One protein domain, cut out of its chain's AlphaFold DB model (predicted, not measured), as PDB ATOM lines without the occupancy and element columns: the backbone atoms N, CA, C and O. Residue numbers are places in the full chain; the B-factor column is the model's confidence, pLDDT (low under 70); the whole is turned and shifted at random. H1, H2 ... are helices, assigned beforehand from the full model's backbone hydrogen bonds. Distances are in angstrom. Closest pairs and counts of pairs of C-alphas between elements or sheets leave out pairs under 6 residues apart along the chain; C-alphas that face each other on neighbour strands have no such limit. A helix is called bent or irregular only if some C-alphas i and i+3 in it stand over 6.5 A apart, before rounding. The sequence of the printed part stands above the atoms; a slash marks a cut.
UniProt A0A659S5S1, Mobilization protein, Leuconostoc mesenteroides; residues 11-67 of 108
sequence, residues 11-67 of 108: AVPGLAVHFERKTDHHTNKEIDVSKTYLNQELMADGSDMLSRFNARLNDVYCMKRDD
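This is residues 11 to 67 of the 108 residues of the protein "Mobilization protein" of Leuconostoc mesenteroides (UniProt A0A659S5S1). The model is a loose, open frame of three short helices: the chain leaves H1, swings out through a long link to small H2 at one end of the longest axis, and comes back so that the beginning of H3 meets H1. H3 then runs away toward the other end, and the tail, residues 60 to 67, turns back toward the side where H1 begins. The printed part has 57 residues with three named helices, in the order H1, H2, H3, and no named strand; the class is all helix, though under half of the residues, 26 of 57, are in named elements. The whole is loose, with a radius of gyration of the C-alphas of 14.3 A, and only just flat, spanning 41 by 28 by 13 A.

H1, residues 11 to 19, begins at C-alpha 11 (291.519, 60.699, 251.238) and measures 12.6 A from first to last C-alpha. H2, residues 33 to 38, begins at C-alpha 33 (273.930, 62.197, 236.624) and measures 10.0 A. It is irregular: C-alphas 34 and 37 are 7.3 A apart. H3, residues 49 to 59, is the longest helix at 15.6 A and ends at C-alpha 59 (307.899, 69.572, 244.361).

H1 and H3 touch, and their closest C-alphas, those of Ala 16 and Met 49, are 5.8 A apart. They run opposite ways at a tilt of 37 degrees, only just steep. H2 is apart from H1 and from H3. In H1 and H3 every O i to N i+4 pair is within hydrogen-bond range; in H2 0 of 2 are, while 2 of 3 O i to N i+3 pairs are.

The C-alphas of Ser 34 and Tyr 61, the two farthest apart, are 41.2 A from each other, while those of Ala 11 and Asp 67 are 10.3 A apart. The printed part has no cut. The link from H1 to H2 is long, with 13 residues; that from H2 to H3 is short, with 10. Residues 27 to 32, 42 to 47 and 55 to 67, of which 55 to 59 belong to H3, stand free. The mean pLDDT of the printed part is 90.8, and residue 44 is under 70.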
ATOM      1  N   ALA A  11     292.878  60.264 251.568       96.06
ATOM      2  CA  ALA A  11     291.519  60.699 251.238       96.06
ATOM      3  C   ALA A  11     291.409  61.329 249.835       96.06
ATOM      4  O   ALA A  11     290.319  61.357 249.263       96.06
ATOM      5  N   VAL A  12     292.516  61.834 249.277       95.50
ATOM      6  CA  VAL A  12     292.517  62.595 248.016       95.50
ATOM      7  C   VAL A  12     292.022  61.784 246.811       95.50
ATOM      8  O   VAL A  12     291.201  62.323 246.071       95.50
ATOM      9  N   PRO A  13     292.398  60.502 246.614       95.12
ATOM     10  CA  PRO A  13     291.897  59.724 245.478       95.12
ATOM     11  C   PRO A  13     290.366  59.615 245.444       95.12
ATOM     12  O   PRO A  13     289.758  59.780 244.390       95.12
ATOM     13  N   GLY A  14     289.728  59.406 246.601       94.81
ATOM     14  CA  GLY A  14     288.265  59.354 246.692       94.81
ATOM     15  C   GLY A  14     287.599  60.701 246.394       94.81
ATOM     16  O   GLY A  14     286.537  60.740 245.775       94.81
ATOM     17  N   LEU A  15     288.238  61.809 246.785       95.06
ATOM     18  CA  LEU A  15     287.770  63.157 246.452       95.06
ATOM     19  C   LEU A  15     287.885  63.448 244.954       95.06
ATOM     20  O   LEU A  15     286.933  63.973 244.387       95.06
ATOM     21  N   ALA A  16     288.994  63.064 244.315       94.50
ATOM     22  CA  ALA A  16     289.181  63.236 242.875       94.50
ATOM     23  C   ALA A  16     288.095  62.493 242.084       94.50
ATOM     24  O   ALA A  16     287.417  63.089 241.252       94.50
ATOM     25  N   VAL A  17     287.834  61.227 242.432       94.00
ATOM     26  CA  VAL A  17     286.736  60.445 241.836       94.00
ATOM     27  C   VAL A  17     285.388  61.151 241.994       94.00
ATOM     28  O   VAL A  17     284.594  61.185 241.053       94.00
ATOM     29  N   HIS A  18     285.131  61.727 243.171       93.69
ATOM     30  CA  HIS A  18     283.888  62.435 243.434       93.69
ATOM     31  C   HIS A  18     283.769  63.729 242.619       93.69
ATOM     32  O   HIS A  18     282.760  63.905 241.938       93.69
ATOM     33  N   PHE A  19     284.750  64.630 242.688       92.94
ATOM     34  CA  PHE A  19     284.684  65.946 242.040       92.94
ATOM     35  C   PHE A  19     284.653  65.845 240.517       92.94
ATOM     36  O   PHE A  19     283.863  66.532 239.882       92.94
ATOM     37  N   GLU A  20     285.428  64.926 239.950       92.75
ATOM     38  CA  GLU A  20     285.528  64.728 238.502       92.75
ATOM     39  C   GLU A  20     284.467  63.764 237.961       92.75
ATOM     40  O   GLU A  20     284.477  63.435 236.780       92.75
ATOM     41  N   ARG A  21     283.562  63.281 238.826       92.75
ATOM     42  CA  ARG A  21     282.466  62.365 238.472       92.75
ATOM     43  C   ARG A  21     282.949  61.141 237.679       92.75
ATOM     44  O   ARG A  21     282.305  60.711 236.731       92.75
ATOM     45  N   LYS A  22     284.052  60.521 238.114       90.00
ATOM     46  CA  LYS A  22     284.662  59.338 237.464       90.00
ATOM     47  C   LYS A  22     283.849  58.034 237.618       90.00
ATOM     48  O   LYS A  22     284.340  56.964 237.269       90.00
ATOM     49  N   THR A  23     282.641  58.089 238.182       87.75
ATOM     50  CA  THR A  23     281.768  56.929 238.431       87.75
ATOM     51  C   THR A  23     280.322  57.287 238.132       87.75
ATOM     52  O   THR A  23     279.881  58.346 238.568       87.75
ATOM     53  N   ASP A  24     279.559  56.362 237.558       82.06
ATOM     54  CA  ASP A  24     278.128  56.576 237.285       82.06
ATOM     55  C   ASP A  24     277.223  56.232 238.481       82.06
ATOM     56  O   ASP A  24     276.077  56.675 238.572       82.06
ATOM     57  N   HIS A  25     277.727  55.435 239.428       85.88
ATOM     58  CA  HIS A  25     276.975  54.998 240.601       85.88
ATOM     59  C   HIS A  25     277.341  55.830 241.829       85.88
ATOM     60  O   HIS A  25     278.408  55.663 242.423       85.88
ATOM     61  N   HIS A  26     276.425  56.703 242.249       86.06
ATOM     62  CA  HIS A  26     276.592  57.533 243.437       86.06
ATOM     63  C   HIS A  26     275.654  57.093 244.564       86.06
ATOM     64  O   HIS A  26     274.450  56.954 244.372       86.06
ATOM     65  N   THR A  27     276.188  56.926 245.778       89.69
ATOM     66  CA  THR A  27     275.362  56.691 246.977       89.69
ATOM     67  C   THR A  27     274.520  57.921 247.340       89.69
ATOM     68  O   THR A  27     273.449  57.778 247.931       89.69
ATOM     69  N   ASN A  28     274.984  59.127 246.985       90.56
ATOM     70  CA  ASN A  28     274.204  60.349 247.157       90.56
ATOM     71  C   ASN A  28     273.087  60.415 246.104       90.56
ATOM     72  O   ASN A  28     273.361  60.586 244.918       90.56
ATOM     73  N   LYS A  29     271.836  60.330 246.566       91.69
ATOM     74  CA  LYS A  29     270.628  60.349 245.731       91.69
ATOM     75  C   LYS A  29     270.301  61.725 245.143       91.69
ATOM     76  O   LYS A  29     269.455  61.809 244.265       91.69
ATOM     77  N   GLU A  30     270.948  62.782 245.625       93.88
ATOM     78  CA  GLU A  30     270.739  64.155 245.149       93.88
ATOM     79  C   GLU A  30     271.569  64.484 243.898       93.88
ATOM     80  O   GLU A  30     271.352  65.516 243.266       93.88
ATOM     81  N   ILE A  31     272.522  63.622 243.518       92.69
ATOM     82  CA  ILE A  31     273.304  63.814 242.294       92.69
ATOM     83  C   ILE A  31     272.480  63.355 241.092       92.69
ATOM     84  O   ILE A  31     272.256  62.163 240.889       92.69
ATOM     85  N   ASP A  32     272.093  64.314 240.260       92.38
ATOM     86  CA  ASP A  32     271.490  64.061 238.958       92.38
ATOM     87  C   ASP A  32     272.587  63.853 237.901       92.38
ATOM     88  O   ASP A  32     273.144  64.810 237.359       92.38
ATOM     89  N   VAL A  33     272.900  62.585 237.608       91.38
ATOM     90  CA  VAL A  33     273.930  62.197 236.624       91.38
ATOM     91  C   VAL A  33     273.630  62.771 235.238       91.38
ATOM     92  O   VAL A  33     274.557  63.109 234.502       91.38
ATOM     93  N   SER A  34     272.348  62.964 234.898       93.00
ATOM     94  CA  SER A  34     271.960  63.539 233.609       93.00
ATOM     95  C   SER A  34     272.421  64.986 233.452       93.00
ATOM     96  O   SER A  34     272.540  65.441 232.323       93.00
ATOM     97  N   LYS A  35     272.734  65.690 234.547       93.00
ATOM     98  CA  LYS A  35     273.210  67.081 234.557       93.00
ATOM     99  C   LYS A  35     274.720  67.215 234.714       93.00
ATOM    100  O   LYS A  35     275.221  68.332 234.698       93.00
ATOM    101  N   THR A  36     275.468  66.115 234.825       92.19
ATOM    102  CA  THR A  36     276.931  66.155 234.995       92.19
ATOM    103  C   THR A  36     277.637  66.921 233.872       92.19
ATOM    104  O   THR A  36     278.639  67.577 234.136       92.19
ATOM    105  N   TYR A  37     277.092  66.915 232.650       91.69
ATOM    106  CA  TYR A  37     277.635  67.675 231.514       91.69
ATOM    107  C   TYR A  37     277.602  69.203 231.708       91.69
ATOM    108  O   TYR A  37     278.260  69.920 230.961       91.69
ATOM    109  N   LEU A  38     276.836  69.705 232.685       92.44
ATOM    110  CA  LEU A  38     276.781  71.123 233.052       92.44
ATOM    111  C   LEU A  38     277.874  71.518 234.054       92.44
ATOM    112  O   LEU A  38     278.064  72.712 234.298       92.44
ATOM    113  N   ASN A  39     278.568  70.548 234.659       92.38
ATOM    114  CA  ASN A  39     279.666  70.839 235.571       92.38
ATOM    115  C   ASN A  39     280.796  71.529 234.804       92.38
ATOM    116  O   ASN A  39     281.151  71.127 233.698       92.38
ATOM    117  N   GLN A  40     281.385  72.546 235.425       89.50
ATOM    118  CA  GLN A  40     282.513  73.274 234.867       89.50
ATOM    119  C   GLN A  40     283.780  72.974 235.656       89.50
ATOM    120  O   GLN A  40     283.780  73.016 236.887       89.50
ATOM    121  N   GLU A  41     284.872  72.735 234.936       90.00
ATOM    122  CA  GLU A  41     286.216  72.818 235.490       90.00
ATOM    123  C   GLU A  41     286.784  74.207 235.190       90.00
ATOM    124  O   GLU A  41     286.833  74.634 234.039       90.00
ATOM    125  N   LEU A  42     287.192  74.924 236.237       88.75
ATOM    126  CA  LEU A  42     287.744  76.279 236.111       88.75
ATOM    127  C   LEU A  42     289.254  76.290 235.836       88.75
ATOM    128  O   LEU A  42     289.829  77.341 235.570       88.75
ATOM    129  N   MET A  43     289.903  75.130 235.903       83.62
ATOM    130  CA  MET A  43     291.337  74.986 235.678       83.62
ATOM    131  C   MET A  43     291.586  74.734 234.187       83.62
ATOM    132  O   MET A  43     290.960  73.869 233.586       83.62
ATOM    133  N   ALA A  44     292.496  75.497 233.578       69.38
ATOM    134  CA  ALA A  44     292.693  75.512 232.123       69.38
ATOM    135  C   ALA A  44     293.800  74.565 231.614       69.38
ATOM    136  O   ALA A  44     294.173  74.635 230.444       69.38
ATOM    137  N   ASP A  45     294.357  73.704 232.471       83.69
ATOM    138  CA  ASP A  45     295.517  72.862 232.133       83.69
ATOM    139  C   ASP A  45     295.153  71.463 231.599       83.69
ATOM    140  O   ASP A  45     296.036  70.727 231.156       83.69
ATOM    141  N   GLY A  46     293.865  71.100 231.611       82.00
ATOM    142  CA  GLY A  46     293.355  69.821 231.102       82.00
ATOM    143  C   GLY A  46     293.819  68.591 231.886       82.00
ATOM    144  O   GLY A  46     293.651  67.466 231.411       82.00
ATOM    145  N   SER A  47     294.426  68.779 233.059       89.56
ATOM    146  CA  SER A  47     294.982  67.702 233.871       89.56
ATOM    147  C   SER A  47     294.050  67.304 235.016       89.56
ATOM    148  O   SER A  47     293.423  68.140 235.670       89.56
ATOM    149  N   ASP A  48     293.986  66.008 235.322       92.06
ATOM    150  CA  ASP A  48     293.156  65.541 236.428       92.06
ATOM    151  C   ASP A  48     293.759  65.928 237.793       92.06
ATOM    152  O   ASP A  48     294.973  66.084 237.977       92.06
ATOM    153  N   MET A  49     292.887  66.099 238.776       93.00
ATOM    154  CA  MET A  49     293.181  66.502 240.145       93.00
ATOM    155  C   MET A  49     294.228  65.602 240.803       93.00
ATOM    156  O   MET A  49     295.081  66.100 241.540       93.00
ATOM    157  N   LEU A  50     294.177  64.285 240.568       94.50
ATOM    158  CA  LEU A  50     295.103  63.357 241.213       94.50
ATOM    159  C   LEU A  50     296.511  63.495 240.626       94.50
ATOM    160  O   LEU A  50     297.484  63.507 241.383       94.50
ATOM    161  N   SER A  51     296.623  63.664 239.307       94.00
ATOM    162  CA  SER A  51     297.900  63.955 238.646       94.00
ATOM    163  C   SER A  51     298.528  65.250 239.168       94.00
ATOM    164  O   SER A  51     299.695  65.238 239.561       94.00
ATOM    165  N   ARG A  52     297.754  66.339 239.278       92.38
ATOM    166  CA  ARG A  52     298.230  67.621 239.840       92.38
ATOM    167  C   ARG A  52     298.671  67.506 241.289       92.38
ATOM    168  O   ARG A  52     299.725  68.016 241.661       92.38
ATOM    169  N   PHE A  53     297.878  66.819 242.105       94.00
ATOM    170  CA  PHE A  53     298.205  66.598 243.507       94.00
ATOM    171  C   PHE A  53     299.527  65.837 243.658       94.00
ATOM    172  O   PHE A  53     300.403  66.268 244.406       94.00
ATOM    173  N   ASN A  54     299.708  64.748 242.906       93.56
ATOM    174  CA  ASN A  54     300.935  63.955 242.943       93.56
ATOM    175  C   ASN A  54     302.146  64.724 242.401       93.56
ATOM    176  O   ASN A  54     303.220  64.640 242.991       93.56
ATOM    177  N   ALA A  55     301.980  65.497 241.321       93.56
ATOM    178  CA  ALA A  55     303.031  66.370 240.806       93.56
ATOM    179  C   ALA A  55     303.476  67.373 241.880       93.56
ATOM    180  O   ALA A  55     304.656  67.431 242.212       93.56
ATOM    181  N   ARG A  56     302.522  68.057 242.529       91.56
ATOM    182  CA  ARG A  56     302.829  69.024 243.587       91.56
ATOM    183  C   ARG A  56     303.532  68.391 244.786       91.56
ATOM    184  O   ARG A  56     304.411  69.022 245.365       91.56
ATOM    185  N   LEU A  57     303.167  67.164 245.164       92.50
ATOM    186  CA  LEU A  57     303.847  66.433 246.238       92.50
ATOM    187  C   LEU A  57     305.306  66.087 245.908       92.50
ATOM    188  O   LEU A  57     306.092  65.933 246.838       92.50
ATOM    189  N   ASN A  58     305.679  65.987 244.629       92.50
ATOM    190  CA  ASN A  58     307.077  65.798 244.232       92.50
ATOM    191  C   ASN A  58     307.896  67.094 244.348       92.50
ATOM    192  O   ASN A  58     309.107  67.025 244.552       92.50
ATOM    193  N   ASP A  59     307.246  68.259 244.272       92.69
ATOM    194  CA  ASP A  59     307.899  69.572 244.361       92.69
ATOM    195  C   ASP A  59     308.111  70.055 245.804       92.69
ATOM    196  O   ASP A  59     308.814  71.040 246.037       92.69
ATOM    197  N   VAL A  60     307.475  69.413 246.790       90.44
ATOM    198  CA  VAL A  60     307.531  69.828 248.199       90.44
ATOM    199  C   VAL A  60     307.949  68.692 249.114       90.44
ATOM    200  O   VAL A  60     307.604  67.530 248.921       90.44
ATOM    201  N   TYR A  61     308.639  69.036 250.199       91.00
ATOM    202  CA  TYR A  61     308.869  68.074 251.265       91.00
ATOM    203  C   TYR A  61     307.562  67.799 252.022       91.00
ATOM    204  O   TYR A  61     307.058  68.654 252.752       91.00
ATOM    205  N   CYS A  62     307.034  66.584 251.880       85.62
ATOM    206  CA  CYS A  62     305.897  66.099 252.654       85.62
ATOM    207  C   CYS A  62     306.369  65.083 253.706       85.62
ATOM    208  O   CYS A  62     307.047  64.102 253.390       85.62
ATOM    209  N   MET A  63     306.013  65.308 254.975       87.88
ATOM    210  CA  MET A  63     306.319  64.361 256.051       87.88
ATOM    211  C   MET A  63     305.628  63.018 255.777       87.88
ATOM    212  O   MET A  63     304.439  62.981 255.473       87.88
ATOM    213  N   LYS A  64     306.349  61.903 255.946       86.44
ATOM    214  CA  LYS A  64     305.843  60.532 255.723       86.44
ATOM    215  C   LYS A  64     304.948  60.033 256.866       86.44
ATOM    216  O   LYS A  64     305.192  58.975 257.437       86.44
ATOM    217  N   ARG A  65     303.958  60.834 257.250       92.62
ATOM    218  CA  ARG A  65     302.964  60.505 258.274       92.62
ATOM    219  C   ARG A  65     301.586  60.410 257.633       92.62
ATOM    220  O   ARG A  65     301.190  61.304 256.889       92.62
ATOM    221  N   ASP A  66     300.829  59.392 258.012       91.38
ATOM    222  CA  ASP A  66     299.507  59.121 257.434       91.38
ATOM    223  C   ASP A  66     298.457  60.190 257.786       91.38
ATOM    224  O   ASP A  66     297.461  60.367 257.079       91.38
ATOM    225  N   ASP A  67     298.672  60.930 258.875       94.06
ATOM    226  CA  ASP A  67     297.747  61.942 259.384       94.06
ATOM    227  C   ASP A  67     298.019  63.365 258.868       94.06
ATOM    228  O   ASP A  67     297.233  64.280 259.153       94.06
TER     229      ASP A  67